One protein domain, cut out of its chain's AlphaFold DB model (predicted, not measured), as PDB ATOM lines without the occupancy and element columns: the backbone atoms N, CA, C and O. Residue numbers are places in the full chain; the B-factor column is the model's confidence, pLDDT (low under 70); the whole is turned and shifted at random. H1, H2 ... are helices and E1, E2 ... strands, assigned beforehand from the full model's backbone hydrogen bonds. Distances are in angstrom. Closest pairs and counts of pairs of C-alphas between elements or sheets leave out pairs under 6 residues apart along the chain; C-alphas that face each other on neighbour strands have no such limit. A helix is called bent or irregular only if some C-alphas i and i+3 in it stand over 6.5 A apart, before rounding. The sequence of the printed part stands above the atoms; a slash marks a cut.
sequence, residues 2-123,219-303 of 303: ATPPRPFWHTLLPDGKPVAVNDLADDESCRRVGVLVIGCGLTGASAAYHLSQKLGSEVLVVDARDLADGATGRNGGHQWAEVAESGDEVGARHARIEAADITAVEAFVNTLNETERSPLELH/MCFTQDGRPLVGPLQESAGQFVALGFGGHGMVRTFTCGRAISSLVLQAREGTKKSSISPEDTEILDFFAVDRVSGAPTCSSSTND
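This is residues 2 to 123 and 219 to 303 of the 303 residues of the protein "DAO domain-containing protein" of Hondaea fermentalgiana (UniProt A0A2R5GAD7). H5 forms the middle of the model: the antiparallel hairpin E3 E4 packs on it, H3 runs side by side with it, the long H4 crosses near its first end and H6 crosses it too. A second small sheet, the parallel pair E1 E2, packs on H3, while the short H1 and H2 lie far out. The printed part has 207 residues, with six named helices and four named strands in the order H1 H2 E1 H3 E2 H4 E3 E4 H5 H6; it is mostly helix, though under half of its residues are in named elements. The whole is compact, with a radius of gyration of the C-alphas of 17.9 A and spans of 55 by 47 by 39 A.

E3 is residues 228 to 233, 13.2 A long, and E4 is residues 238 to 242, 13.0 A. H5, residues 248 to 268, measures 28.7 A and starts at C-alpha 248 (148.449, 94.076, 54.846). H6 is residues 277 to 285. H4, residues 89 to 115, is the longest helix at 39.3 A, from C-alpha 89 (167.297, 104.591, 56.934) to C-alpha 115 (150.156, 69.235, 56.357). H3, residues 42 to 58, measures 19.4 A and is irregular: C-alphas 54 and 57 are 9.5 A apart, and it has a kink of 94 degrees near residue 52. E1 is residues 35 to 38 and E2 residues 59 to 62. H1 is residues 8 to 11 and H2 residues 28 to 31.

The hairpin E3 and E4 is antiparallel at 158 degrees, with N 230 and O 240 at 2.9 A, within hydrogen-bond range. The closest C-alphas of E4 and H5 are those of Ala 241 and Cys 255, 6.8 A apart. H5, the hub, touches H3 at a shallow tilt of 29 degrees, the same way, closest at the C-alphas of Ala 47 and Gly 256, 4.2 A. With residues 98 to 108 alone H4 touches H5, about perpendicular at 85 degrees, closest at the C-alphas of Asp 101 and Arg 251, 5.4 A. H6 touches H5 about perpendicular at 76 degrees, closest at the C-alphas of Ala 258 and Asp 279, 4.6 A. E1, H3 and E2 make a strand-helix-strand unit, two parallel strands joined through a helix, with a right-handed crossover; N 37 and O 60 are 2.8 A apart. H1 and H2 are apart. Every O i to N i+4 pair is within hydrogen-bond range in H6, against 10 of 13 in H3, 22 of 23 in H4 and 15 of 17 in H5; H1 and H2 are too short for such a pair.

The two C-alphas farthest apart, those of Pro 14 and Asp 303, are 60.1 A apart. Residues 124 to 218 are cut out, with C-alphas 123 and 219 24.4 A apart. The links H1 to H2 and E2 to H4 are long. Mean pLDDT of the printed part is 82.2; 35 residues are under 70, among them 14 to 22 and 292 to 303.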
ATOM      1  N   ALA A   2     121.883  95.455  54.494       52.88
ATOM      2  CA  ALA A   2     121.904  94.246  53.675       52.88
ATOM      3  C   ALA A   2     123.156  93.421  54.015       52.88
ATOM      4  O   ALA A   2     124.205  93.996  54.299       52.88
ATOM      5  N   THR A   3     123.040  92.094  54.034       58.12
ATOM      6  CA  THR A   3     124.202  91.213  54.195       58.12
ATOM      7  C   THR A   3     125.092  91.357  52.958       58.12
ATOM      8  O   THR A   3     124.566  91.233  51.849       58.12
ATOM      9  N   PRO A   4     126.398  91.632  53.108       63.41
ATOM     10  CA  PRO A   4     127.292  91.749  51.963       63.41
ATOM     11  C   PRO A   4     127.382  90.414  51.196       63.41
ATOM     12  O   PRO A   4     127.165  89.350  51.789       63.41
ATOM     13  N   PRO A   5     127.723  90.429  49.893       69.44
ATOM     14  CA  PRO A   5     127.954  89.210  49.118       69.44
ATOM     15  C   PRO A   5     129.013  88.343  49.770       69.44
ATOM     16  O   PRO A   5     129.944  88.855  50.399       69.44
ATOM     17  N   ARG A   6     128.917  87.032  49.544       75.06
ATOM     18  CA  ARG A   6     129.971  86.112  49.966       75.06
ATOM     19  C   ARG A   6     131.271  86.396  49.207       75.06
ATOM     20  O   ARG A   6     131.222  86.634  47.999       75.06
ATOM     21  N   PRO A   7     132.428  86.306  49.878       79.81
ATOM     22  CA  PRO A   7     133.723  86.398  49.228       79.81
ATOM     23  C   PRO A   7     133.889  85.366  48.111       79.81
ATOM     24  O   PRO A   7     133.437  84.224  48.236       79.81
ATOM     25  N   PHE A   8     134.607  85.742  47.049       77.44
ATOM     26  CA  PHE A   8     134.882  84.865  45.908       77.44
ATOM     27  C   PHE A   8     135.470  83.516  46.349       77.44
ATOM     28  O   PHE A   8     134.973  82.466  45.946       77.44
ATOM     29  N   TRP A   9     136.456  83.519  47.249       79.75
ATOM     30  CA  TRP A   9     137.099  82.289  47.723       79.75
ATOM     31  C   TRP A   9     136.135  81.328  48.426       79.75
ATOM     32  O   TRP A   9     136.331  80.118  48.361       79.75
ATOM     33  N   HIS A  10     135.052  81.829  49.031       78.69
ATOM     34  CA  HIS A  10     134.049  80.974  49.675       78.69
ATOM     35  C   HIS A  10     133.207  80.214  48.646       78.69
ATOM     36  O   HIS A  10     132.691  79.138  48.945       78.69
ATOM     37  N   THR A  11     133.083  80.744  47.425       73.75
ATOM     38  CA  THR A  11     132.368  80.077  46.326       73.75
ATOM     39  C   THR A  11     133.132  78.876  45.766       73.75
ATOM     40  O   THR A  11     132.529  78.011  45.139       73.75
ATOM     41  N   LEU A  12     134.442  78.799  46.026       73.69
ATOM     42  CA  LEU A  12     135.307  77.692  45.612       73.69
ATOM     43  C   LEU A  12     135.368  76.555  46.643       73.69
ATOM     44  O   LEU A  12     135.972  75.519  46.369       73.69
ATOM     45  N   LEU A  13     134.766  76.727  47.827       72.12
ATOM     46  CA  LEU A  13     134.734  75.678  48.843       72.12
ATOM     47  C   LEU A  13     133.844  74.506  48.378       72.12
ATOM     48  O   LEU A  13     132.798  74.759  47.780       72.12
ATOM     49  N   PRO A  14     134.200  73.238  48.688       62.06
ATOM     50  CA  PRO A  14     133.522  72.041  48.168       62.06
ATOM     51  C   PRO A  14     131.994  72.001  48.353       62.06
ATOM     52  O   PRO A  14     131.306  71.420  47.519       62.06
ATOM     53  N   ASP A  15     131.465  72.668  49.387       66.31
ATOM     54  CA  ASP A  15     130.023  72.751  49.679       66.31
ATOM     55  C   ASP A  15     129.450  74.178  49.556       66.31
ATOM     56  O   ASP A  15     128.311  74.441  49.955       66.31
ATOM     57  N   GLY A  16     130.251  75.139  49.076       55.97
ATOM     58  CA  GLY A  16     129.919  76.570  49.038       55.97
ATOM     59  C   GLY A  16     129.605  77.177  50.411       55.97
ATOM     60  O   GLY A  16     129.047  78.274  50.493       55.97
ATOM     61  N   LYS A  17     129.901  76.451  51.493       54.62
ATOM     62  CA  LYS A  17     129.655  76.837  52.881       54.62
ATOM     63  C   LYS A  17     130.996  76.994  53.598       54.62
ATOM     64  O   LYS A  17     131.864  76.139  53.413       54.62
ATOM     65  N   PRO A  18     131.164  78.050  54.411       61.09
ATOM     66  CA  PRO A  18     132.260  78.131  55.368       61.09
ATOM     67  C   PRO A  18     132.312  76.871  56.237       61.09
ATOM     68  O   PRO A  18     131.296  76.194  56.426       61.09
ATOM     69  N   VAL A  19     133.496  76.563  56.774       64.38
ATOM     70  CA  VAL A  19     133.654  75.525  57.803       64.38
ATOM     71  C   VAL A  19     132.631  75.790  58.907       64.38
ATOM     72  O   VAL A  19     132.479  76.933  59.330       64.38
ATOM     73  N   ALA A  20     131.909  74.754  59.344       60.84
ATOM     74  CA  ALA A  20     130.958  74.888  60.440       60.84
ATOM     75  C   ALA A  20     131.693  75.424  61.678       60.84
ATOM     76  O   ALA A  20     132.551  74.742  62.236       60.84
ATOM     77  N   VAL A  21     131.374  76.657  62.062       69.19
ATOM     78  CA  VAL A  21     131.860  77.290  63.286       69.19
ATOM     79  C   VAL A  21     130.828  77.077  64.387       69.19
ATOM     80  O   VAL A  21     129.622  77.117  64.137       69.19
ATOM     81  N   ASN A  22     131.298  76.802  65.602       68.88
ATOM     82  CA  ASN A  22     130.411  76.659  66.750       68.88
ATOM     83  C   ASN A  22     129.868  78.033  67.158       68.88
ATOM     84  O   ASN A  22     130.622  79.005  67.221       68.88
ATOM     85  N   ASP A  23     128.575  78.098  67.479       72.00
ATOM     86  CA  ASP A  23     128.032  79.230  68.227       72.00
ATOM     87  C   ASP A  23     128.599  79.180  69.652       72.00
ATOM     88  O   ASP A  23     128.456  78.182  70.362       72.00
ATOM     89  N   LEU A  24     129.283  80.252  70.048       72.00
ATOM     90  CA  LEU A  24     129.997  80.340  71.319       72.00
ATOM     91  C   LEU A  24     129.060  80.543  72.516       72.00
ATOM     92  O   LEU A  24     129.528  80.455  73.650       72.00
ATOM     93  N   ALA A  25     127.767  80.820  72.296       67.62
ATOM     94  CA  ALA A  25     126.819  81.137  73.366       67.62
ATOM     95  C   ALA A  25     126.754  80.061  74.472       67.62
ATOM     96  O   ALA A  25     126.553  80.416  75.632       67.62
ATOM     97  N   ASP A  26     127.005  78.788  74.134       64.44
ATOM     98  CA  ASP A  26     126.946  77.647  75.062       64.44
ATOM     99  C   ASP A  26     128.155  76.681  74.950       64.44
ATOM    100  O   ASP A  26     128.087  75.532  75.397       64.44
ATOM    101  N   ASP A  27     129.279  77.109  74.362       73.19
ATOM    102  CA  ASP A  27     130.434  76.229  74.131       73.19
ATOM    103  C   ASP A  27     131.376  76.163  75.357       73.19
ATOM    104  O   ASP A  27     131.986  77.147  75.783       73.19
ATOM    105  N   GLU A  28     131.546  74.967  75.933       73.31
ATOM    106  CA  GLU A  28     132.451  74.717  77.068       73.31
ATOM    107  C   GLU A  28     133.932  75.005  76.745       73.31
ATOM    108  O   GLU A  28     134.738  75.186  77.664       73.31
ATOM    109  N   SER A  29     134.319  75.066  75.466       69.44
ATOM    110  CA  SER A  29     135.660  75.496  75.046       69.44
ATOM    111  C   SER A  29     135.957  76.946  75.443       69.44
ATOM    112  O   SER A  29     137.096  77.247  75.802       69.44
ATOM    113  N   CYS A  30     134.938  77.809  75.546       70.69
ATOM    114  CA  CYS A  30     135.084  79.188  76.021       70.69
ATOM    115  C   CYS A  30     135.530  79.283  77.490       70.69
ATOM    116  O   CYS A  30     135.987  80.335  77.929       70.69
ATOM    117  N   ARG A  31     135.439  78.192  78.265       70.12
ATOM    118  CA  ARG A  31     135.845  78.160  79.680       70.12
ATOM    119  C   ARG A  31     137.320  77.824  79.902       70.12
ATOM    120  O   ARG A  31     137.779  77.869  81.041       70.12
ATOM    121  N   ARG A  32     138.065  77.464  78.852       72.38
ATOM    122  CA  ARG A  32     139.489  77.080  78.923       72.38
ATOM    123  C   ARG A  32     140.331  77.839  77.896       72.38
ATOM    124  O   ARG A  32     141.128  77.244  77.180       72.38
ATOM    125  N   VAL A  33     140.135  79.153  77.824       83.88
ATOM    126  CA  VAL A  33     140.860  80.024  76.893       83.88
ATOM    127  C   VAL A  33     142.027  80.682  77.618       83.88
ATOM    128  O   VAL A  33     141.834  81.462  78.548       83.88
ATOM    129  N   GLY A  34     143.243  80.357  77.190       89.25
ATOM    130  CA  GLY A  34     144.462  81.013  77.643       89.25
ATOM    131  C   GLY A  34     144.784  82.269  76.834       89.25
ATOM    132  O   GLY A  34     145.341  83.217  77.388       89.25
ATOM    133  N   VAL A  35     144.430  82.282  75.545       94.56
ATOM    134  CA  VAL A  35     144.553  83.445  74.655       94.56
ATOM    135  C   VAL A  35     143.352  83.505  73.712       94.56
ATOM    136  O   VAL A  35     143.038  82.529  73.033       94.56
ATOM    137  N   LEU A  36     142.701  84.670  73.656       94.44
ATOM    138  CA  LEU A  36     141.617  84.973  72.724       94.44
ATOM    139  C   LEU A  36     142.155  85.817  71.563       94.44
ATOM    140  O   LEU A  36     142.657  86.919  71.777       94.44
ATOM    141  N   VAL A  37     142.014  85.321  70.338       96.06
ATOM    142  CA  VAL A  37     142.316  86.050  69.104       96.06
ATOM    143  C   VAL A  37     141.005  86.550  68.505       96.06
ATOM    144  O   VAL A  37     140.116  85.758  68.200       96.06
ATOM    145  N   ILE A  38     140.883  87.867  68.340       94.88
ATOM    146  CA  ILE A  38     139.697  88.507  67.760       94.88
ATOM    147  C   ILE A  38     139.993  88.867  66.303       94.88
ATOM    148  O   ILE A  38     140.908  89.640  66.021       94.88
ATOM    149  N   GLY A  39     139.186  88.327  65.392       93.12
ATOM    150  CA  GLY A  39     139.335  88.450  63.947       93.12
ATOM    151  C   GLY A  39     139.987  87.209  63.340       93.12
ATOM    152  O   GLY A  39     141.110  86.852  63.684       93.12
ATOM    153  N   CYS A  40     139.307  86.571  62.393       91.81
ATOM    154  CA  CYS A  40     139.752  85.338  61.728       91.81
ATOM    155  C   CYS A  40     140.341  85.568  60.320       91.81
ATOM    156  O   CYS A  40     140.445  84.639  59.520       91.81
ATOM    157  N   GLY A  41     140.714  86.809  59.995       91.31
ATOM    158  CA  GLY A  41     141.492  87.114  58.789       91.31
ATOM    159  C   GLY A  41     142.937  86.602  58.877       91.31
ATOM    160  O   GLY A  41     143.344  86.042  59.894       91.31
ATOM    161  N   LEU A  42     143.746  86.850  57.838       91.38
ATOM    162  CA  LEU A  42     145.137  86.366  57.747       91.38
ATOM    163  C   LEU A  42     145.982  86.687  58.989       91.38
ATOM    164  O   LEU A  42     146.678  85.809  59.486       91.38
ATOM    165  N   THR A  43     145.893  87.908  59.529       94.19
ATOM    166  CA  THR A  43     146.655  88.297  60.730       94.19
ATOM    167  C   THR A  43     146.269  87.460  61.946       94.19
ATOM    168  O   THR A  43     147.144  86.982  62.663       94.19
ATOM    169  N   GLY A  44     144.967  87.273  62.177       95.25
ATOM    170  CA  GLY A  44     144.471  86.491  63.307       95.25
ATOM    171  C   GLY A  44     144.768  85.004  63.148       95.25
ATOM    172  O   GLY A  44     145.217  84.372  64.098       95.25
ATOM    173  N   ALA A  45     144.619  84.462  61.937       92.25
ATOM    174  CA  ALA A  45     145.000  83.089  61.620       92.25
ATOM    175  C   ALA A  45     146.509  82.851  61.808       92.25
ATOM    176  O   ALA A  45     146.896  81.865  62.431       92.25
ATOM    177  N   SER A  46     147.355  83.778  61.346       94.06
ATOM    178  CA  SER A  46     148.808  83.743  61.562       94.06
ATOM    179  C   SER A  46     149.147  83.768  63.055       94.06
ATOM    180  O   SER A  46     149.870  82.900  63.548       94.06
ATOM    181  N   ALA A  47     148.563  84.702  63.813       96.06
ATOM    182  CA  ALA A  47     148.790  84.782  65.252       96.06
ATOM    183  C   ALA A  47     148.333  83.506  65.978       96.06
ATOM    184  O   ALA A  47     149.077  82.927  66.768       96.06
ATOM    185  N   ALA A  48     147.132  83.017  65.664       94.75
ATOM    186  CA  ALA A  48     146.594  81.794  66.242       94.75
ATOM    187  C   ALA A  48     147.482  80.581  65.948       94.75
ATOM    188  O   ALA A  48     147.770  79.816  66.864       94.75
ATOM    189  N   TYR A  49     147.970  80.451  64.711       92.38
ATOM    190  CA  TYR A  49     148.893  79.393  64.308       92.38
ATOM    191  C   TYR A  49     150.178  79.407  65.143       92.38
ATOM    192  O   TYR A  49     150.596  78.364  65.649       92.38
ATOM    193  N   HIS A  50     150.800  80.577  65.320       93.62
ATOM    194  CA  HIS A  50     152.032  80.708  66.098       93.62
ATOM    195  C   HIS A  50     151.806  80.466  67.596       93.62
ATOM    196  O   HIS A  50     152.584  79.746  68.225       93.62
ATOM    197  N   LEU A  51     150.723  81.002  68.163       95.69
ATOM    198  CA  LEU A  51     150.338  80.770  69.557       95.69
ATOM    199  C   LEU A  51     150.028  79.291  69.818       95.69
ATOM    200  O   LEU A  51     150.466  78.739  70.830       95.69
ATOM    201  N   SER A  52     149.324  78.621  68.901       93.25
ATOM    202  CA  SER A  52     148.915  77.225  69.077       93.25
ATOM    203  C   SER A  52     150.101  76.264  69.099       93.25
ATOM    204  O   SER A  52     150.009  75.223  69.742       93.25
ATOM    205  N   GLN A  53     151.240  76.619  68.487       91.00
ATOM    206  CA  GLN A  53     152.470  75.816  68.591       91.00
ATOM    207  C   GLN A  53     152.969  75.674  70.039       91.00
ATOM    208  O   GLN A  53     153.681  74.722  70.357       91.00
ATOM    209  N   LYS A  54     152.634  76.628  70.918       91.50
ATOM    210  CA  LYS A  54     153.025  76.622  72.337       91.50
ATOM    211  C   LYS A  54     151.868  76.298  73.271       91.50
ATOM    212  O   LYS A  54     152.070  75.609  74.264       91.50
ATOM    213  N   LEU A  55     150.677  76.798  72.955       92.00
ATOM    214  CA  LEU A  55     149.516  76.774  73.845       92.00
ATOM    215  C   LEU A  55     148.461  75.729  73.445       92.00
ATOM    216  O   LEU A  55     147.539  75.463  74.213       92.00
ATOM    217  N   GLY A  56     148.572  75.125  72.259       89.19
ATOM    218  CA  GLY A  56     147.615  74.136  71.766       89.19
ATOM    219  C   GLY A  56     146.175  74.656  71.788       89.19
ATOM    220  O   GLY A  56     145.887  75.746  71.300       89.19
ATOM    221  N   SER A  57     145.273  73.873  72.384       85.12
ATOM    222  CA  SER A  57     143.835  74.168  72.468       85.12
ATOM    223  C   SER A  57     143.456  75.320  73.409       85.12
ATOM    224  O   SER A  57     142.271  75.604  73.545       85.12
ATOM    225  N   GLU A  58     144.415  75.980  74.066       89.56
ATOM    226  CA  GLU A  58     144.143  77.187  74.861       89.56
ATOM    227  C   GLU A  58     143.974  78.454  74.002       89.56
ATOM    228  O   GLU A  58     143.635  79.514  74.535       89.56
ATOM    229  N   VAL A  59     144.225  78.369  72.692       92.94
ATOM    230  CA  VAL A  59     144.008  79.468  71.746       92.94
ATOM    231  C   VAL A  59     142.605  79.365  71.163       92.94
ATOM    232  O   VAL A  59     142.286  78.392  70.481       92.94
ATOM    233  N   LEU A  60     141.781  80.385  71.398       91.62
ATOM    234  CA  LEU A  60     140.460  80.513  70.786       91.62
ATOM    235  C   LEU A  60     140.471  81.664  69.782       91.62
ATOM    236  O   LEU A  60     140.869  82.774  70.125       91.62
ATOM    237  N   VAL A  61     140.004  81.407  68.562       91.88
ATOM    238  CA  VAL A  61     139.810  82.433  67.532       91.88
ATOM    239  C   VAL A  61     138.323  82.711  67.403       91.88
ATOM    240  O   VAL A  61     137.533  81.777  67.270       91.88
ATOM    241  N   VAL A  62     137.947  83.985  67.431       90.81
ATOM    242  CA  VAL A  62     136.558  84.422  67.282       90.81
ATOM    243  C   VAL A  62     136.454  85.477  66.197       90.81
ATOM    244  O   VAL A  62     137.346  86.310  66.036       90.81
ATOM    245  N   ASP A  63     135.349  85.470  65.468       90.94
ATOM    246  CA  ASP A  63     134.999  86.527  64.529       90.94
ATOM    247  C   ASP A  63     133.514  86.852  64.676       90.94
ATOM    248  O   ASP A  63     132.719  86.011  65.092       90.94
ATOM    249  N   ALA A  64     133.149  88.093  64.370       87.69
ATOM    250  CA  ALA A  64     131.749  88.500  64.339       87.69
ATOM    251  C   ALA A  64     131.026  87.976  63.082       87.69
ATOM    252  O   ALA A  64     129.800  88.063  63.000       87.69
ATOM    253  N   ARG A  65     131.782  87.484  62.093       83.62
ATOM    254  CA  ARG A  65     131.326  86.979  60.796       83.62
ATOM    255  C   ARG A  65     131.812  85.547  60.557       83.62
ATOM    256  O   ARG A  65     132.330  84.889  61.455       83.62
ATOM    257  N   ASP A  66     131.647  85.074  59.326       83.38
ATOM    258  CA  ASP A  66     132.259  83.834  58.859       83.38
ATOM    259  C   ASP A  66     133.782  83.963  58.694       83.38
ATOM    260  O   ASP A  66     134.331  85.060  58.527       83.38
ATOM    261  N   LEU A  67     134.455  82.806  58.683       85.62
ATOM    262  CA  LEU A  67     135.897  82.709  58.466       85.62
ATOM    263  C   LEU A  67     136.328  83.493  57.226       85.62
ATOM    264  O   LEU A  67     135.778  83.271  56.157       85.62
ATOM    265  N   ALA A  68     137.321  84.377  57.365       87.31
ATOM    266  CA  ALA A  68     137.877  85.172  56.271       87.31
ATOM    267  C   ALA A  68     136.867  86.052  55.489       87.31
ATOM    268  O   ALA A  68     137.183  86.488  54.385       87.31
ATOM    269  N   ASP A  69     135.702  86.409  56.044       85.62
ATOM    270  CA  ASP A  69     134.658  87.145  55.300       85.62
ATOM    271  C   ASP A  69     135.008  88.611  54.935       85.62
ATOM    272  O   ASP A  69     134.408  89.225  54.046       85.62
ATOM    273  N   GLY A  70     136.004  89.187  55.614       86.12
ATOM    274  CA  GLY A  70     136.485  90.550  55.378       86.12
ATOM    275  C   GLY A  70     137.469  90.677  54.206       86.12
ATOM    276  O   GLY A  70     137.425  89.936  53.226       86.12
ATOM    277  N   ALA A  71     138.418  91.613  54.325       84.81
ATOM    278  CA  ALA A  71     139.437  91.874  53.297       84.81
ATOM    279  C   ALA A  71     140.239  90.616  52.889       84.81
ATOM    280  O   ALA A  71     140.595  90.446  51.722       84.81
ATOM    281  N   THR A  72     140.465  89.691  53.830       87.94
ATOM    282  CA  THR A  72     141.133  88.404  53.575       87.94
ATOM    283  C   THR A  72     140.406  87.516  52.562       87.94
ATOM    284  O   THR A  72     141.072  86.814  51.807       87.94
ATOM    285  N   GLY A  73     139.077  87.536  52.506       86.25
ATOM    286  CA  GLY A  73     138.304  86.811  51.494       86.25
ATOM    287  C   GLY A  73     137.991  87.668  50.264       86.25
ATOM    288  O   GLY A  73     137.733  87.151  49.178       86.25
ATOM    289  N   ARG A  74     137.998  88.993  50.401       85.56
ATOM    290  CA  ARG A  74     137.618  89.935  49.338       85.56
ATOM    291  C   ARG A  74     138.840  90.494  48.614       85.56
ATOM    292  O   ARG A  74     139.097  91.693  48.633       85.56
ATOM    293  N   ASN A  75     139.629  89.615  48.006       85.06
ATOM    294  CA  ASN A  75     140.817  89.979  47.227       85.06
ATOM    295  C   ASN A  75     141.080  88.968  46.103       85.06
ATOM    296  O   ASN A  75     140.554  87.859  46.122       85.06
ATOM    297  N   GLY A  76     141.949  89.336  45.161       83.69
ATOM    298  CA  GLY A  76     142.330  88.499  44.019       83.69
ATOM    299  C   GLY A  76     143.436  87.469  44.291       83.69
ATOM    300  O   GLY A  76     143.953  86.891  43.340       83.69
ATOM    301  N   GLY A  77     143.822  87.239  45.552       84.75
ATOM    302  CA  GLY A  77     144.807  86.224  45.952       84.75
ATOM    303  C   GLY A  77     146.262  86.665  45.792       84.75
ATOM    304  O   GLY A  77     147.169  85.851  45.935       84.75
ATOM    305  N   HIS A  78     146.496  87.942  45.486       85.88
ATOM    306  CA  HIS A  78     147.831  88.508  45.343       85.88
ATOM    307  C   HIS A  78     148.375  88.996  46.691       85.88
ATOM    308  O   HIS A  78     147.650  89.547  47.519       85.88
ATOM    309  N   GLN A  79     149.678  88.805  46.881       86.19
ATOM    310  CA  GLN A  79     150.445  89.292  48.022       86.19
ATOM    311  C   GLN A  79     151.381  90.376  47.492       86.19
ATOM    312  O   GLN A  79     152.343  90.065  46.792       86.19
ATOM    313  N   TRP A  80     151.050  91.643  47.741       82.75
ATOM    314  CA  TRP A  80     151.820  92.769  47.218       82.75
ATOM    315  C   TRP A  80     152.792  93.287  48.274       82.75
ATOM    316  O   TRP A  80     152.360  93.710  49.345       82.75
ATOM    317  N   ALA A  81     154.084  93.245  47.955       80.38
ATOM    318  CA  ALA A  81     155.157  93.816  48.757       80.38
ATOM    319  C   ALA A  81     155.704  95.048  48.037       80.38
ATOM    320  O   ALA A  81     156.057  94.969  46.857       80.38
ATOM    321  N   GLU A  82     155.778  96.177  48.734       71.94
ATOM    322  CA  GLU A  82     156.230  97.442  48.158       71.94
ATOM    323  C   GLU A  82     157.318  98.061  49.029       71.94
ATOM    324  O   GLU A  82     157.167  98.221  50.241       71.94
ATOM    325  N   VAL A  83     158.436  98.414  48.400       64.50
ATOM    326  CA  VAL A  83     159.541  99.077  49.085       64.50
ATOM    327  C   VAL A  83     159.284 100.576  49.072       64.50
ATOM    328  O   VAL A  83     159.051 101.147  48.011       64.50
ATOM    329  N   ALA A  84     159.355 101.212  50.244       60.31
ATOM    330  CA  ALA A  84     159.266 102.663  50.345       60.31
ATOM    331  C   ALA A  84     160.285 103.343  49.412       60.31
ATOM    332  O   ALA A  84     161.461 102.981  49.384       60.31
ATOM    333  N   GLU A  85     159.828 104.358  48.679       57.47
ATOM    334  CA  GLU A  85     160.601 105.081  47.657       57.47
ATOM    335  C   GLU A  85     161.746 105.945  48.233       57.47
ATOM    336  O   GLU A  85     162.491 106.578  47.482       57.47
ATOM    337  N   SER A  86     161.915 105.988  49.563       63.25
ATOM    338  CA  SER A  86     162.961 106.773  50.218       63.25
ATOM    339  C   SER A  86     164.270 105.987  50.353       63.25
ATOM    340  O   SER A  86     164.329 104.892  50.905       63.25
ATOM    341  N   GLY A  87     165.375 106.583  49.900       68.50
ATOM    342  CA  GLY A  87     166.730 106.037  50.081       68.50
ATOM    343  C   GLY A  87     167.323 106.258  51.480       68.50
ATOM    344  O   GLY A  87     168.542 106.206  51.637       68.50
ATOM    345  N   ASP A  88     166.495 106.581  52.475       81.81
ATOM    346  CA  ASP A  88     166.912 106.851  53.850       81.81
ATOM    347  C   ASP A  88     166.864 105.589  54.732       81.81
ATOM    348  O   ASP A  88     166.522 104.489  54.294       81.81
ATOM    349  N   GLU A  89     167.250 105.723  56.002       84.44
ATOM    350  CA  GLU A  89     167.297 104.591  56.934       84.44
ATOM    351  C   GLU A  89     165.908 103.985  57.200       84.44
ATOM    352  O   GLU A  89     165.782 102.771  57.378       84.44
ATOM    353  N   VAL A  90     164.860 104.816  57.178       82.38
ATOM    354  CA  VAL A  90     163.470 104.372  57.338       82.38
ATOM    355  C   VAL A  90     163.046 103.526  56.140       82.38
ATOM    356  O   VAL A  90     162.510 102.435  56.341       82.38
ATOM    357  N   GLY A  91     163.341 103.971  54.917       82.38
ATOM    358  CA  GLY A  91     163.072 103.213  53.698       82.38
ATOM    359  C   GLY A  91     163.865 101.909  53.638       82.38
ATOM    360  O   GLY A  91     163.303 100.851  53.358       82.38
ATOM    361  N   ALA A  92     165.139 101.928  54.038       84.00
ATOM    362  CA  ALA A  92     165.950 100.715  54.147       84.00
ATOM    363  C   ALA A  92     165.389  99.719  55.177       84.00
ATOM    364  O   ALA A  92     165.446  98.506  54.962       84.00
ATOM    365  N   ARG A  93     164.845 100.206  56.300       86.75
ATOM    366  CA  ARG A  93     164.184  99.364  57.307       86.75
ATOM    367  C   ARG A  93     162.884  98.772  56.780       86.75
ATOM    368  O   ARG A  93     162.658  97.577  56.944       86.75
ATOM    369  N   HIS A  94     162.077  99.572  56.088       85.25
ATOM    370  CA  HIS A  94     160.874  99.092  55.409       85.25
ATOM    371  C   HIS A  94     161.225  97.982  54.409       85.25
ATOM    372  O   HIS A  94     160.618  96.916  54.461       85.25
ATOM    373  N   ALA A  95     162.248  98.177  53.570       85.06
ATOM    374  CA  ALA A  95     162.696  97.193  52.582       85.06
ATOM    375  C   ALA A  95     163.091  95.844  53.206       85.06
ATOM    376  O   ALA A  95     162.736  94.788  52.683       85.06
ATOM    377  N   ARG A  96     163.817  95.868  54.335       88.31
ATOM    378  CA  ARG A  96     164.185  94.643  55.066       88.31
ATOM    379  C   ARG A  96     162.960  93.900  55.577       88.31
ATOM    380  O   ARG A  96     162.901  92.681  55.453       88.31
ATOM    381  N   ILE A  97     161.992  94.634  56.115       89.50
ATOM    382  CA  ILE A  97     160.756  94.042  56.619       89.50
ATOM    383  C   ILE A  97     159.941  93.438  55.472       89.50
ATOM    384  O   ILE A  97     159.505  92.305  55.598       89.50
ATOM    385  N   GLU A  98     159.806  94.117  54.332       88.12
ATOM    386  CA  GLU A  98     159.111  93.564  53.155       88.12
ATOM    387  C   GLU A  98     159.788  92.295  52.619       88.12
ATOM    388  O   GLU A  98     159.129  91.321  52.259       88.12
ATOM    389  N   ALA A  99     161.123  92.251  52.612       89.25
ATOM    390  CA  ALA A  99     161.849  91.036  52.250       89.25
ATOM    391  C   ALA A  99     161.583  89.886  53.242       89.25
ATOM    392  O   ALA A  99     161.446  88.725  52.833       89.25
ATOM    393  N   ALA A 100     161.482  90.198  54.539       90.94
ATOM    394  CA  ALA A 100     161.095  89.236  55.565       90.94
ATOM    395  C   ALA A 100     159.632  88.787  55.405       90.94
ATOM    396  O   ALA A 100     159.353  87.601  55.557       90.94
ATOM    397  N   ASP A 101     158.728  89.693  55.024       91.62
ATOM    398  CA  ASP A 101     157.318  89.417  54.738       91.62
ATOM    399  C   ASP A 101     157.179  88.408  53.587       91.62
ATOM    400  O   ASP A 101     156.531  87.372  53.748       91.62
ATOM    401  N   ILE A 102     157.870  88.633  52.463       90.69
ATOM    402  CA  ILE A 102     157.903  87.690  51.327       90.69
ATOM    403  C   ILE A 102     158.405  86.312  51.778       90.69
ATOM    404  O   ILE A 102     157.802  85.287  51.457       90.69
ATOM    405  N   THR A 103     159.495  86.284  52.544       92.38
ATOM    406  CA  THR A 103     160.083  85.031  53.041       92.38
ATOM    407  C   THR A 103     159.124  84.304  53.991       92.38
ATOM    408  O   THR A 103     159.014  83.078  53.946       92.38
ATOM    409  N   ALA A 104     158.396  85.042  54.834       91.94
ATOM    410  CA  ALA A 104     157.418  84.485  55.760       91.94
ATOM    411  C   ALA A 104     156.213  83.877  55.029       91.94
ATOM    412  O   ALA A 104     155.776  82.789  55.405       91.94
ATOM    413  N   VAL A 105     155.719  84.522  53.965       91.69
ATOM    414  CA  VAL A 105     154.669  83.962  53.095       91.69
ATOM    415  C   VAL A 105     155.115  82.623  52.513       91.69
ATOM    416  O   VAL A 105     154.387  81.636  52.604       91.69
ATOM    417  N   GLU A 106     156.321  82.559  51.946       91.19
ATOM    418  CA  GLU A 106     156.856  81.328  51.353       91.19
ATOM    419  C   GLU A 106     157.012  80.208  52.373       91.19
ATOM    420  O   GLU A 106     156.598  79.076  52.121       91.19
ATOM    421  N   ALA A 107     157.585  80.524  53.535       89.44
ATOM    422  CA  ALA A 107     157.736  79.566  54.618       89.44
ATOM    423  C   ALA A 107     156.373  79.021  55.062       89.44
ATOM    424  O   ALA A 107     156.215  77.811  55.201       89.44
ATOM    425  N   PHE A 108     155.379  79.898  55.217       87.19
ATOM    426  CA  PHE A 108     154.040  79.506  55.635       87.19
ATOM    427  C   PHE A 108     153.332  78.629  54.597       87.19
ATOM    428  O   PHE A 108     152.773  77.595  54.960       87.19
ATOM    429  N   VAL A 109     153.401  78.981  53.307       88.56
ATOM    430  CA  VAL A 109     152.859  78.144  52.222       88.56
ATOM    431  C   VAL A 109     153.512  76.764  52.219       88.56
ATOM    432  O   VAL A 109     152.809  75.760  52.129       88.56
ATOM    433  N   ASN A 110     154.837  76.695  52.365       88.50
ATOM    434  CA  ASN A 110     155.546  75.419  52.418       88.50
ATOM    435  C   ASN A 110     155.090  74.572  53.610       88.50
ATOM    436  O   ASN A 110     154.785  73.397  53.429       88.50
ATOM    437  N   THR A 111     154.971  75.168  54.800       85.00
ATOM    438  CA  THR A 111     154.480  74.453  55.983       85.00
ATOM    439  C   THR A 111     153.052  73.945  55.799       85.00
ATOM    440  O   THR A 111     152.780  72.790  56.113       85.00
ATOM    441  N   LEU A 112     152.145  74.755  55.243       81.56
ATOM    442  CA  LEU A 112     150.784  74.297  54.954       81.56
ATOM    443  C   LEU A 112     150.769  73.151  53.939       81.56
ATOM    444  O   LEU A 112     150.027  72.191  54.119       81.56
ATOM    445  N   ASN A 113     151.607  73.210  52.906       86.62
ATOM    446  CA  ASN A 113     151.685  72.168  51.880       86.62
ATOM    447  C   ASN A 113     152.206  70.825  52.410       86.62
ATOM    448  O   ASN A 113     151.938  69.790  51.803       86.62
ATOM    449  N   GLU A 114     152.929  70.818  53.531       83.69
ATOM    450  CA  GLU A 114     153.344  69.586  54.212       83.69
ATOM    451  C   GLU A 114     152.191  68.922  54.979       83.69
ATOM    452  O   GLU A 114     152.183  67.700  55.144       83.69
ATOM    453  N   THR A 115     151.221  69.707  55.458       75.00
ATOM    454  CA  THR A 115     150.156  69.235  56.357       75.00
ATOM    455  C   THR A 115     148.788  69.105  55.692       75.00
ATOM    456  O   THR A 115     147.973  68.285  56.120       75.00
ATOM    457  N   GLU A 116     148.516  69.898  54.658       70.31
ATOM    458  CA  GLU A 116     147.207  70.002  54.017       70.31
ATOM    459  C   GLU A 116     147.064  69.078  52.807       70.31
ATOM    460  O   GLU A 116     148.004  68.792  52.068       70.31
ATOM    461  N   ARG A 117     145.833  68.607  52.574       57.03
ATOM    462  CA  ARG A 117     145.534  67.661  51.480       57.03
ATOM    463  C   ARG A 117     145.565  68.297  50.087       57.03
ATOM    464  O   ARG A 117     145.666  67.562  49.107       57.03
ATOM    465  N   SER A 118     145.461  69.624  50.006       67.19
ATOM    466  CA  SER A 118     145.446  70.385  48.756       67.19
ATOM    467  C   SER A 118     146.563  71.428  48.793       67.19
ATOM    468  O   SER A 118     146.412  72.421  49.506       67.19
ATOM    469  N   PRO A 119     147.674  71.221  48.068       75.06
ATOM    470  CA  PRO A 119     148.795  72.146  48.112       75.06
ATOM    471  C   PRO A 119     148.406  73.498  47.504       75.06
ATOM    472  O   PRO A 119     147.807  73.573  46.430       75.06
ATOM    473  N   LEU A 120     148.764  74.570  48.201       84.19
ATOM    474  CA  LEU A 120     148.710  75.940  47.727       84.19
ATOM    475  C   LEU A 120     149.838  76.169  46.719       84.19
ATOM    476  O   LEU A 120     151.017  75.961  47.017       84.19
ATOM    477  N   GLU A 121     149.474  76.641  45.531       84.88
ATOM    478  CA  GLU A 121     150.442  77.126  44.556       84.88
ATOM    479  C   GLU A 121     150.805  78.583  44.850       84.88
ATOM    480  O   GLU A 121     149.938  79.458  44.884       84.88
ATOM    481  N   LEU A 122     152.099  78.849  45.017       87.69
ATOM    482  CA  LEU A 122     152.637  80.195  45.160       87.69
ATOM    483  C   LEU A 122     153.479  80.541  43.937       87.69
ATOM    484  O   LEU A 122     154.445  79.853  43.612       87.69
ATOM    485  N   HIS A 123     153.124  81.643  43.283       87.25
ATOM    486  CA  HIS A 123     153.812  82.135  42.097       87.25
ATOM    487  C   HIS A 123     154.390  83.518  42.382       87.25
ATOM    488  O   HIS A 123     153.654  84.440  42.728       87.25
ATOM    489  N   MET A 219     140.261  99.357  53.450       82.00
ATOM    490  CA  MET A 219     141.623  99.676  53.861       82.00
ATOM    491  C   MET A 219     141.594 100.495  55.146       82.00
ATOM    492  O   MET A 219     140.898 101.501  55.251       82.00
ATOM    493  N   CYS A 220     142.376 100.064  56.132       83.50
ATOM    494  CA  CYS A 220     142.541 100.775  57.392       83.50
ATOM    495  C   CYS A 220     143.937 101.393  57.421       83.50
ATOM    496  O   CYS A 220     144.929 100.668  57.328       83.50
ATOM    497  N   PHE A 221     144.010 102.715  57.553       83.38
ATOM    498  CA  PHE A 221     145.264 103.457  57.531       83.38
ATOM    499  C   PHE A 221     145.519 104.150  58.869       83.38
ATOM    500  O   PHE A 221     144.620 104.741  59.462       83.38
ATOM    501  N   THR A 222     146.773 104.154  59.299       85.44
ATOM    502  CA  THR A 222     147.259 104.908  60.462       85.44
ATOM    503  C   THR A 222     147.762 106.285  60.039       85.44
ATOM    504  O   THR A 222     147.978 106.536  58.856       85.44
ATOM    505  N   GLN A 223     147.953 107.209  60.984       81.12
ATOM    506  CA  GLN A 223     148.382 108.576  60.662       81.12
ATOM    507  C   GLN A 223     149.701 108.620  59.874       81.12
ATOM    508  O   GLN A 223     149.840 109.452  58.981       81.12
ATOM    509  N   ASP A 224     150.625 107.708  60.174       79.25
ATOM    510  CA  ASP A 224     151.952 107.633  59.565       79.25
ATOM    511  C   ASP A 224     152.076 106.558  58.472       79.25
ATOM    512  O   ASP A 224     153.181 106.278  58.013       79.25
ATOM    513  N   GLY A 225     150.962 105.932  58.073       79.62
ATOM    514  CA  GLY A 225     150.919 104.923  57.012       79.62
ATOM    515  C   GLY A 225     151.511 103.556  57.375       79.62
ATOM    516  O   GLY A 225     151.512 102.662  56.534       79.62
ATOM    517  N   ARG A 226     151.991 103.356  58.609       86.06
ATOM    518  CA  ARG A 226     152.569 102.084  59.075       86.06
ATOM    519  C   ARG A 226     151.577 101.315  59.962       86.06
ATOM    520  O   ARG A 226     150.847 101.954  60.715       86.06
ATOM    521  N   PRO A 227     151.554  99.973  59.977       90.81
ATOM    522  CA  PRO A 227     150.718  99.212  60.913       90.81
ATOM    523  C   PRO A 227     150.975  99.566  62.385       90.81
ATOM    524  O   PRO A 227     152.078  99.968  62.745       90.81
ATOM    525  N   LEU A 228     149.984  99.397  63.259       93.75
ATOM    526  CA  LEU A 228     150.165  99.398  64.717       93.75
ATOM    527  C   LEU A 228     150.227  97.947  65.194       93.75
ATOM    528  O   LEU A 228     149.237  97.232  65.055       93.75
ATOM    529  N   VAL A 229     151.363  97.529  65.749       96.06
ATOM    530  CA  VAL A 229     151.626  96.185  66.275       96.06
ATOM    531  C   VAL A 229     152.242  96.316  67.668       96.06
ATOM    532  O   VAL A 229     153.322  96.882  67.822       96.06
ATOM    533  N   GLY A 230     151.560  95.811  68.695       95.31
ATOM    534  CA  GLY A 230     152.061  95.867  70.071       95.31
ATOM    535  C   GLY A 230     150.964  95.919  71.138       95.31
ATOM    536  O   GLY A 230     149.813  95.577  70.856       95.31
ATOM    537  N   PRO A 231     151.306  96.318  72.376       93.62
ATOM    538  CA  PRO A 231     150.345  96.386  73.469       93.62
ATOM    539  C   PRO A 231     149.380  97.561  73.276       93.62
ATOM    540  O   PRO A 231     149.796  98.681  72.984       93.62
ATOM    541  N   LEU A 232     148.087  97.302  73.475       90.44
ATOM    542  CA  LEU A 232     147.054  98.336  73.566       90.44
ATOM    543  C   LEU A 232     146.811  98.721  75.033       90.44
ATOM    544  O   LEU A 232     146.793  99.898  75.376       90.44
ATOM    545  N   GLN A 233     146.648  97.712  75.894       87.50
ATOM    546  CA  GLN A 233     146.583  97.833  77.352       87.50
ATOM    547  C   GLN A 233     147.259  96.600  77.958       87.50
ATOM    548  O   GLN A 233     146.613  95.586  78.224       87.50
ATOM    549  N   GLU A 234     148.578  96.666  78.142       81.75
ATOM    550  CA  GLU A 234     149.379  95.508  78.563       81.75
ATOM    551  C   GLU A 234     148.955  94.967  79.935       81.75
ATOM    552  O   GLU A 234     148.838  93.758  80.114       81.75
ATOM    553  N   SER A 235     148.617  95.852  80.879       85.50
ATOM    554  CA  SER A 235     148.106  95.470  82.204       85.50
ATOM    555  C   SER A 235     146.775  94.714  82.153       85.50
ATOM    556  O   SER A 235     146.466  93.953  83.068       85.50
ATOM    557  N   ALA A 236     146.001  94.904  81.084       87.62
ATOM    558  CA  ALA A 236     144.771  94.174  80.805       87.62
ATOM    559  C   ALA A 236     144.993  92.970  79.868       87.62
ATOM    560  O   ALA A 236     144.025  92.318  79.480       87.62
ATOM    561  N   GLY A 237     146.241  92.685  79.472       91.81
ATOM    562  CA  GLY A 237     146.586  91.620  78.528       91.81
ATOM    563  C   GLY A 237     146.103  91.876  77.098       91.81
ATOM    564  O   GLY A 237     145.850  90.922  76.364       91.81
ATOM    565  N   GLN A 238     145.927  93.140  76.700       95.12
ATOM    566  CA  GLN A 238     145.386  93.510  75.390       95.12
ATOM    567  C   GLN A 238     146.485  93.938  74.421       95.12
ATOM    568  O   GLN A 238     147.269  94.849  74.701       95.12
ATOM    569  N   PHE A 239     146.466  93.330  73.238       96.38
ATOM    570  CA  PHE A 239     147.436  93.525  72.165       96.38
ATOM    571  C   PHE A 239     146.711  93.755  70.842       96.38
ATOM    572  O   PHE A 239     145.573  93.321  70.666       96.38
ATOM    573  N   VAL A 240     147.366  94.440  69.910       96.12
ATOM    574  CA  VAL A 240     146.767  94.811  68.632       96.12
ATOM    575  C   VAL A 240     147.761  94.672  67.485       96.12
ATOM    576  O   VAL A 240     148.953  94.908  67.658       96.12
ATOM    577  N   ALA A 241     147.248  94.288  66.316       95.81
ATOM    578  CA  ALA A 241     147.933  94.314  65.028       95.81
ATOM    579  C   ALA A 241     146.930  94.810  63.968       95.81
ATOM    580  O   ALA A 241     146.109  94.032  63.480       95.81
ATOM    581  N   LEU A 242     146.925  96.112  63.664       92.50
ATOM    582  CA  LEU A 242     145.931  96.744  62.781       92.50
ATOM    583  C   LEU A 242     146.516  97.854  61.900       92.50
ATOM    584  O   LEU A 242     147.670  98.245  62.052       92.50
ATOM    585  N   GLY A 243     145.693  98.398  60.996       89.81
ATOM    586  CA  GLY A 243     146.045  99.608  60.247       89.81
ATOM    587  C   GLY A 243     147.082  99.383  59.146       89.81
ATOM    588  O   GLY A 243     147.972 100.204  58.955       89.81
ATOM    589  N   PHE A 244     146.985  98.258  58.436       89.06
ATOM    590  CA  PHE A 244     147.989  97.820  57.463       89.06
ATOM    591  C   PHE A 244     148.054  98.613  56.141       89.06
ATOM    592  O   PHE A 244     148.868  98.287  55.284       89.06
ATOM    593  N   GLY A 245     147.201  99.618  55.938       79.31
ATOM    594  CA  GLY A 245     147.383 100.618  54.881       79.31
ATOM    595  C   GLY A 245     147.288 100.126  53.432       79.31
ATOM    596  O   GLY A 245     147.813 100.787  52.548       79.31
ATOM    597  N   GLY A 246     146.630  98.990  53.174       78.38
ATOM    598  CA  GLY A 246     146.495  98.408  51.827       78.38
ATOM    599  C   GLY A 246     147.546  97.346  51.483       78.38
ATOM    600  O   GLY A 246     147.289  96.493  50.640       78.38
ATOM    601  N   HIS A 247     148.654  97.292  52.225       78.69
ATOM    602  CA  HIS A 247     149.753  96.324  52.049       78.69
ATOM    603  C   HIS A 247     149.720  95.195  53.083       78.69
ATOM    604  O   HIS A 247     150.716  94.533  53.363       78.69
ATOM    605  N   GLY A 248     148.563  94.986  53.712       81.38
ATOM    606  CA  GLY A 248     148.449  94.076  54.846       81.38
ATOM    607  C   GLY A 248     148.677  92.622  54.499       81.38
ATOM    608  O   GLY A 248     149.228  91.914  55.327       81.38
ATOM    609  N   MET A 249     148.300  92.189  53.297       88.25
ATOM    610  CA  MET A 249     148.252  90.769  52.945       88.25
ATOM    611  C   MET A 249     149.598  90.078  53.197       88.25
ATOM    612  O   MET A 249     149.644  89.122  53.972       88.25
ATOM    613  N   VAL A 250     150.692  90.635  52.662       88.62
ATOM    614  CA  VAL A 250     152.042  90.071  52.828       88.62
ATOM    615  C   VAL A 250     152.554  90.249  54.262       88.62
ATOM    616  O   VAL A 250     153.170  89.360  54.843       88.62
ATOM    617  N   ARG A 251     152.215  91.382  54.878       90.44
ATOM    618  CA  ARG A 251     152.727  91.803  56.183       90.44
ATOM    619  C   ARG A 251     152.057  91.100  57.365       90.44
ATOM    620  O   ARG A 251     152.601  91.057  58.470       90.44
ATOM    621  N   THR A 252     150.873  90.523  57.150       91.50
ATOM    622  CA  THR A 252     150.120  89.781  58.173       91.50
ATOM    623  C   THR A 252     150.918  88.615  58.762       91.50
ATOM    624  O   THR A 252     150.750  88.302  59.942       91.50
ATOM    625  N   PHE A 253     151.810  87.999  57.983       92.12
ATOM    626  CA  PHE A 253     152.570  86.824  58.401       92.12
ATOM    627  C   PHE A 253     153.622  87.172  59.458       92.12
ATOM    628  O   PHE A 253     153.596  86.598  60.547       92.12
ATOM    629  N   THR A 254     154.483  88.164  59.207       94.62
ATOM    630  CA  THR A 254     155.481  88.591  60.206       94.62
ATOM    631  C   THR A 254     154.830  89.291  61.392       94.62
ATOM    632  O   THR A 254     155.210  89.026  62.530       94.62
ATOM    633  N   CYS A 255     153.806  90.123  61.171       95.81
ATOM    634  CA  CYS A 255     153.112  90.809  62.262       95.81
ATOM    635  C   CYS A 255     152.358  89.827  63.165       95.81
ATOM    636  O   CYS A 255     152.393  89.981  64.384       95.81
ATOM    637  N   GLY A 256     151.719  88.801  62.591       95.94
ATOM    638  CA  GLY A 256     151.066  87.727  63.340       95.94
ATOM    639  C   GLY A 256     152.059  86.909  64.172       95.94
ATOM    640  O   GLY A 256     151.796  86.626  65.344       95.94
ATOM    641  N   ARG A 257     153.245  86.608  63.630       95.44
ATOM    642  CA  ARG A 257     154.339  85.977  64.386       95.44
ATOM    643  C   ARG A 257     154.836  86.869  65.523       95.44
ATOM    644  O   ARG A 257     154.871  86.439  66.674       95.44
ATOM    645  N   ALA A 258     155.153  88.124  65.220       96.75
ATOM    646  CA  ALA A 258     155.733  89.064  66.169       96.75
ATOM    647  C   ALA A 258     154.788  89.381  67.340       96.75
ATOM    648  O   ALA A 258     155.215  89.370  68.496       96.75
ATOM    649  N   ILE A 259     153.492  89.596  67.072       96.94
ATOM    650  CA  ILE A 259     152.506  89.830  68.138       96.94
ATOM    651  C   ILE A 259     152.317  88.584  69.012       96.94
ATOM    652  O   ILE A 259     152.168  88.707  70.224       96.94
ATOM    653  N   SER A 260     152.410  87.383  68.432       96.56
ATOM    654  CA  SER A 260     152.351  86.122  69.184       96.56
ATOM    655  C   SER A 260     153.538  85.967  70.130       96.56
ATOM    656  O   SER A 260     153.348  85.608  71.291       96.56
ATOM    657  N   SER A 261     154.750  86.291  69.665       96.19
ATOM    658  CA  SER A 261     155.957  86.326  70.499       96.19
ATOM    659  C   SER A 261     155.788  87.277  71.689       96.19
ATOM    660  O   SER A 261     156.140  86.921  72.812       96.19
ATOM    661  N   LEU A 262     155.186  88.451  71.471       95.31
ATOM    662  CA  LEU A 262     154.916  89.424  72.532       95.31
ATOM    663  C   LEU A 262     153.860  88.933  73.539       95.31
ATOM    664  O   LEU A 262     154.055  89.060  74.747       95.31
ATOM    665  N   VAL A 263     152.769  88.327  73.064       95.69
ATOM    666  CA  VAL A 263     151.720  87.747  73.924       95.69
ATOM    667  C   VAL A 263     152.285  86.631  74.805       95.69
ATOM    668  O   VAL A 263     152.020  86.599  76.008       95.69
ATOM    669  N   LEU A 264     153.086  85.729  74.230       94.56
ATOM    670  CA  LEU A 264     153.752  84.659  74.978       94.56
ATOM    671  C   LEU A 264     154.714  85.228  76.018       94.56
ATOM    672  O   LEU A 264     154.700  84.790  77.167       94.56
ATOM    673  N   GLN A 265     155.493  86.245  75.644       94.25
ATOM    674  CA  GLN A 265     156.416  86.907  76.556       94.25
ATOM    675  C   GLN A 265     155.689  87.492  77.777       94.25
ATOM    676  O   GLN A 265     156.096  87.247  78.915       94.25
ATOM    677  N   ALA A 266     154.598  88.229  77.548       91.81
ATOM    678  CA  ALA A 266     153.796  88.829  78.609       91.81
ATOM    679  C   ALA A 266     153.146  87.768  79.511       91.81
ATOM    680  O   ALA A 266     153.160  87.896  80.735       91.81
ATOM    681  N   ARG A 267     152.629  86.686  78.917       90.19
ATOM    682  CA  ARG A 267     151.997  85.578  79.644       90.19
ATOM    683  C   ARG A 267     152.985  84.804  80.518       90.19
ATOM    684  O   ARG A 267     152.651  84.437  81.640       90.19
ATOM    685  N   GLU A 268     154.177  84.521  80.004       90.19
ATOM    686  CA  GLU A 268     155.203  83.741  80.709       90.19
ATOM    687  C   GLU A 268     156.045  84.595  81.674       90.19
ATOM    688  O   GLU A 268     156.831  84.055  82.453       90.19
ATOM    689  N   GLY A 269     155.905  85.925  81.630       86.81
ATOM    690  CA  GLY A 269     156.723  86.850  82.416       86.81
ATOM    691  C   GLY A 269     158.201  86.827  82.013       86.81
ATOM    692  O   GLY A 269     159.084  87.047  82.848       86.81
ATOM    693  N   THR A 270     158.498  86.513  80.749       87.12
ATOM    694  CA  THR A 270     159.874  86.409  80.249       87.12
ATOM    695  C   THR A 270     160.425  87.771  79.819       87.12
ATOM    696  O   THR A 270     159.715  88.759  79.624       87.12
ATOM    697  N   LYS A 271     161.754  87.866  79.707       81.69
ATOM    698  CA  LYS A 271     162.426  89.107  79.287       81.69
ATOM    699  C   LYS A 271     162.218  89.357  77.792       81.69
ATOM    700  O   LYS A 271     162.250  88.403  77.020       81.69
ATOM    701  N   LYS A 272     162.169  90.630  77.368       76.25
ATOM    702  CA  LYS A 272     162.069  91.023  75.941       76.25
ATOM    703  C   LYS A 272     163.185  90.409  75.084       76.25
ATOM    704  O   LYS A 272     162.961  90.071  73.934       76.25
ATOM    705  N   SER A 273     164.357  90.151  75.675       80.81
ATOM    706  CA  SER A 273     165.482  89.454  75.031       80.81
ATOM    707  C   SER A 273     165.201  88.002  74.612       80.81
ATOM    708  O   SER A 273     166.075  87.374  74.026       80.81
ATOM    709  N   SER A 274     164.048  87.436  74.981       87.75
ATOM    710  CA  SER A 274     163.595  86.115  74.522       87.75
ATOM    711  C   SER A 274     162.875  86.159  73.170       87.75
ATOM    712  O   SER A 274     162.747  85.121  72.526       87.75
ATOM    713  N   ILE A 275     162.445  87.346  72.725       93.50
ATOM    714  CA  ILE A 275     161.855  87.559  71.403       93.50
ATOM    715  C   ILE A 275     162.976  87.557  70.358       93.50
ATOM    716  O   ILE A 275     164.073  88.065  70.600       93.50
ATOM    717  N   SER A 276     162.710  86.963  69.191       93.44
ATOM    718  CA  SER A 276     163.691  86.898  68.108       93.44
ATOM    719  C   SER A 276     164.111  88.306  67.642       93.44
ATOM    720  O   SER A 276     163.318  89.248  67.737       93.44
ATOM    721  N   PRO A 277     165.338  88.488  67.118       93.19
ATOM    722  CA  PRO A 277     165.762  89.780  66.575       93.19
ATOM    723  C   PRO A 277     164.845  90.290  65.456       93.19
ATOM    724  O   PRO A 277     164.546  91.478  65.411       93.19
ATOM    725  N   GLU A 278     164.355  89.387  64.602       91.12
ATOM    726  CA  GLU A 278     163.423  89.704  63.516       91.12
ATOM    727  C   GLU A 278     162.090  90.234  64.054       91.12
ATOM    728  O   GLU A 278     161.635  91.300  63.650       91.12
ATOM    729  N   ASP A 279     161.477  89.532  65.013       94.38
ATOM    730  CA  ASP A 279     160.213  89.975  65.611       94.38
ATOM    731  C   ASP A 279     160.402  91.264  66.417       94.38
ATOM    732  O   ASP A 279     159.520  92.118  66.436       94.38
ATOM    733  N   THR A 280     161.565  91.440  67.050       94.19
ATOM    734  CA  THR A 280     161.917  92.693  67.729       94.19
ATOM    735  C   THR A 280     161.988  93.847  66.728       94.19
ATOM    736  O   THR A 280     161.447  94.914  67.007       94.19
ATOM    737  N   GLU A 281     162.571  93.644  65.539       93.06
ATOM    738  CA  GLU A 281     162.603  94.670  64.489       93.06
ATOM    739  C   GLU A 281     161.189  95.061  64.033       93.06
ATOM    740  O   GLU A 281     160.935  96.257  63.867       93.06
ATOM    741  N   ILE A 282     160.263  94.101  63.899       94.12
ATOM    742  CA  ILE A 282     158.843  94.357  63.591       94.12
ATOM    743  C   ILE A 282     158.173  95.163  64.707       94.12
ATOM    744  O   ILE A 282     157.607  96.226  64.443       94.12
ATOM    745  N   LEU A 283     158.256  94.683  65.951       94.31
ATOM    746  CA  LEU A 283     157.611  95.305  67.112       94.31
ATOM    747  C   LEU A 283     158.140  96.713  67.375       94.31
ATOM    748  O   LEU A 283     157.365  97.595  67.722       94.31
ATOM    749  N   ASP A 284     159.431  96.949  67.162       93.50
ATOM    750  CA  ASP A 284     160.028  98.268  67.337       93.50
ATOM    751  C   ASP A 284     159.715  99.206  66.152       93.50
ATOM    752  O   ASP A 284     159.795 100.424  66.298       93.50
ATOM    753  N   PHE A 285     159.419  98.694  64.947       92.00
ATOM    754  CA  PHE A 285     159.099  99.552  63.787       92.00
ATOM    755  C   PHE A 285     157.629  99.942  63.772       92.00
ATOM    756  O   PHE A 285     157.281 101.070  63.421       92.00
ATOM    757  N   PHE A 286     156.780  98.995  64.162       92.75
ATOM    758  CA  PHE A 286     155.334  99.124  64.174       92.75
ATOM    759  C   PHE A 286     154.766  99.314  65.579       92.75
ATOM    760  O   PHE A 286     153.556  99.196  65.754       92.75
ATOM    761  N   ALA A 287     155.595  99.698  66.550       92.44
ATOM    762  CA  ALA A 287     155.177  99.950  67.925       92.44
ATOM    763  C   ALA A 287     153.965 100.891  67.997       92.44
ATOM    764  O   ALA A 287     153.892 101.884  67.267       92.44
ATOM    765  N   VAL A 288     153.007 100.573  68.868       89.12
ATOM    766  CA  VAL A 288     151.758 101.336  69.028       89.12
ATOM    767  C   VAL A 288     152.024 102.758  69.545       89.12
ATOM    768  O   VAL A 288     151.374 103.708  69.115       89.12
ATOM    769  N   ASP A 289     153.010 102.911  70.426       84.81
ATOM    770  CA  ASP A 289     153.377 104.158  71.107       84.81
ATOM    771  C   ASP A 289     154.113 105.176  70.219       84.81
ATOM    772  O   ASP A 289     154.285 106.330  70.614       84.81
ATOM    773  N   ARG A 290     154.497 104.794  68.996       85.69
ATOM    774  CA  ARG A 290     155.134 105.713  68.044       85.69
ATOM    775  C   ARG A 290     154.183 106.804  67.536       85.69
ATOM    776  O   ARG A 290     154.650 107.823  67.030       85.69
ATOM    777  N   VAL A 291     152.865 106.576  67.591       74.88
ATOM    778  CA  VAL A 291     151.849 107.525  67.115       74.88
ATOM    779  C   VAL A 291     151.345 108.353  68.295       74.88
ATOM    780  O   VAL A 291     150.855 107.821  69.291       74.88
ATOM    781  N   SER A 292     151.449 109.679  68.186       60.28
ATOM    782  CA  SER A 292     150.995 110.614  69.221       60.28
ATOM    783  C   SER A 292     149.499 110.456  69.507       60.28
ATOM    784  O   SER A 292     148.693 110.492  68.581       60.28
ATOM    785  N   GLY A 293     149.123 110.329  70.782       58.41
ATOM    786  CA  GLY A 293     147.726 110.145  71.196       58.41
ATOM    787  C   GLY A 293     147.257 108.687  71.235       58.41
ATOM    788  O   GLY A 293     146.118 108.442  71.627       58.41
ATOM    789  N   ALA A 294     148.120 107.718  70.900       51.81
ATOM    790  CA  ALA A 294     147.907 106.335  71.316       51.81
ATOM    791  C   ALA A 294     147.815 106.278  72.855       51.81
ATOM    792  O   ALA A 294     148.528 107.040  73.521       51.81
ATOM    793  N   PRO A 295     146.948 105.431  73.443       45.50
ATOM    794  CA  PRO A 295     146.888 105.287  74.893       45.50
ATOM    795  C   PRO A 295     148.282 104.916  75.405       45.50
ATOM    796  O   PRO A 295     148.793 103.832  75.134       45.50
ATOM    797  N   THR A 296     148.933 105.845  76.101       45.69
ATOM    798  CA  THR A 296     150.229 105.581  76.708       45.69
ATOM    799  C   THR A 296     149.991 104.670  77.901       45.69
ATOM    800  O   THR A 296     149.244 104.997  78.824       45.69
ATOM    801  N   CYS A 297     150.621 103.497  77.885       41.72
ATOM    802  CA  CYS A 297     150.643 102.611  79.036       41.72
ATOM    803  C   CYS A 297     151.586 103.231  80.078       41.72
ATOM    804  O   CYS A 297     152.757 102.873  80.174       41.72
ATOM    805  N   SER A 298     151.118 104.240  80.816       37.12
ATOM    806  CA  SER A 298     151.878 104.780  81.938       37.12
ATOM    807  C   SER A 298     151.842 103.755  83.066       37.12
ATOM    808  O   SER A 298     150.876 103.678  83.826       37.12
ATOM    809  N   SER A 299     152.901 102.960  83.189       41.69
ATOM    810  CA  SER A 299     153.183 102.195  84.398       41.69
ATOM    811  C   SER A 299     153.581 103.164  85.517       41.69
ATOM    812  O   SER A 299     154.760 103.326  85.827       41.69
ATOM    813  N   SER A 300     152.612 103.857  86.112       30.81
ATOM    814  CA  SER A 300     152.802 104.479  87.420       30.81
ATOM    815  C   SER A 300     152.335 103.492  88.482       30.81
ATOM    816  O   SER A 300     151.202 103.550  88.951       30.81
ATOM    817  N   THR A 301     153.213 102.566  88.856       40.41
ATOM    818  CA  THR A 301     153.191 102.039  90.220       40.41
ATOM    819  C   THR A 301     153.628 103.176  91.135       40.41
ATOM    820  O   THR A 301     154.816 103.480  91.196       40.41
ATOM    821  N   ASN A 302     152.670 103.821  91.793       29.78
ATOM    822  CA  ASN A 302     152.902 104.541  93.036       29.78
ATOM    823  C   ASN A 302     151.835 104.064  94.027       29.78
ATOM    824  O   ASN A 302     150.661 104.374  93.837       29.78
ATOM    825  N   ASP A 303     152.330 103.288  94.994       32.19
ATOM    826  CA  ASP A 303     151.823 102.936  96.330       32.19
ATOM    827  C   ASP A 303     150.378 102.436  96.511       32.19
ATOM    828  O   ASP A 303     149.415 103.231  96.436       32.19
TER     829      ASP A 303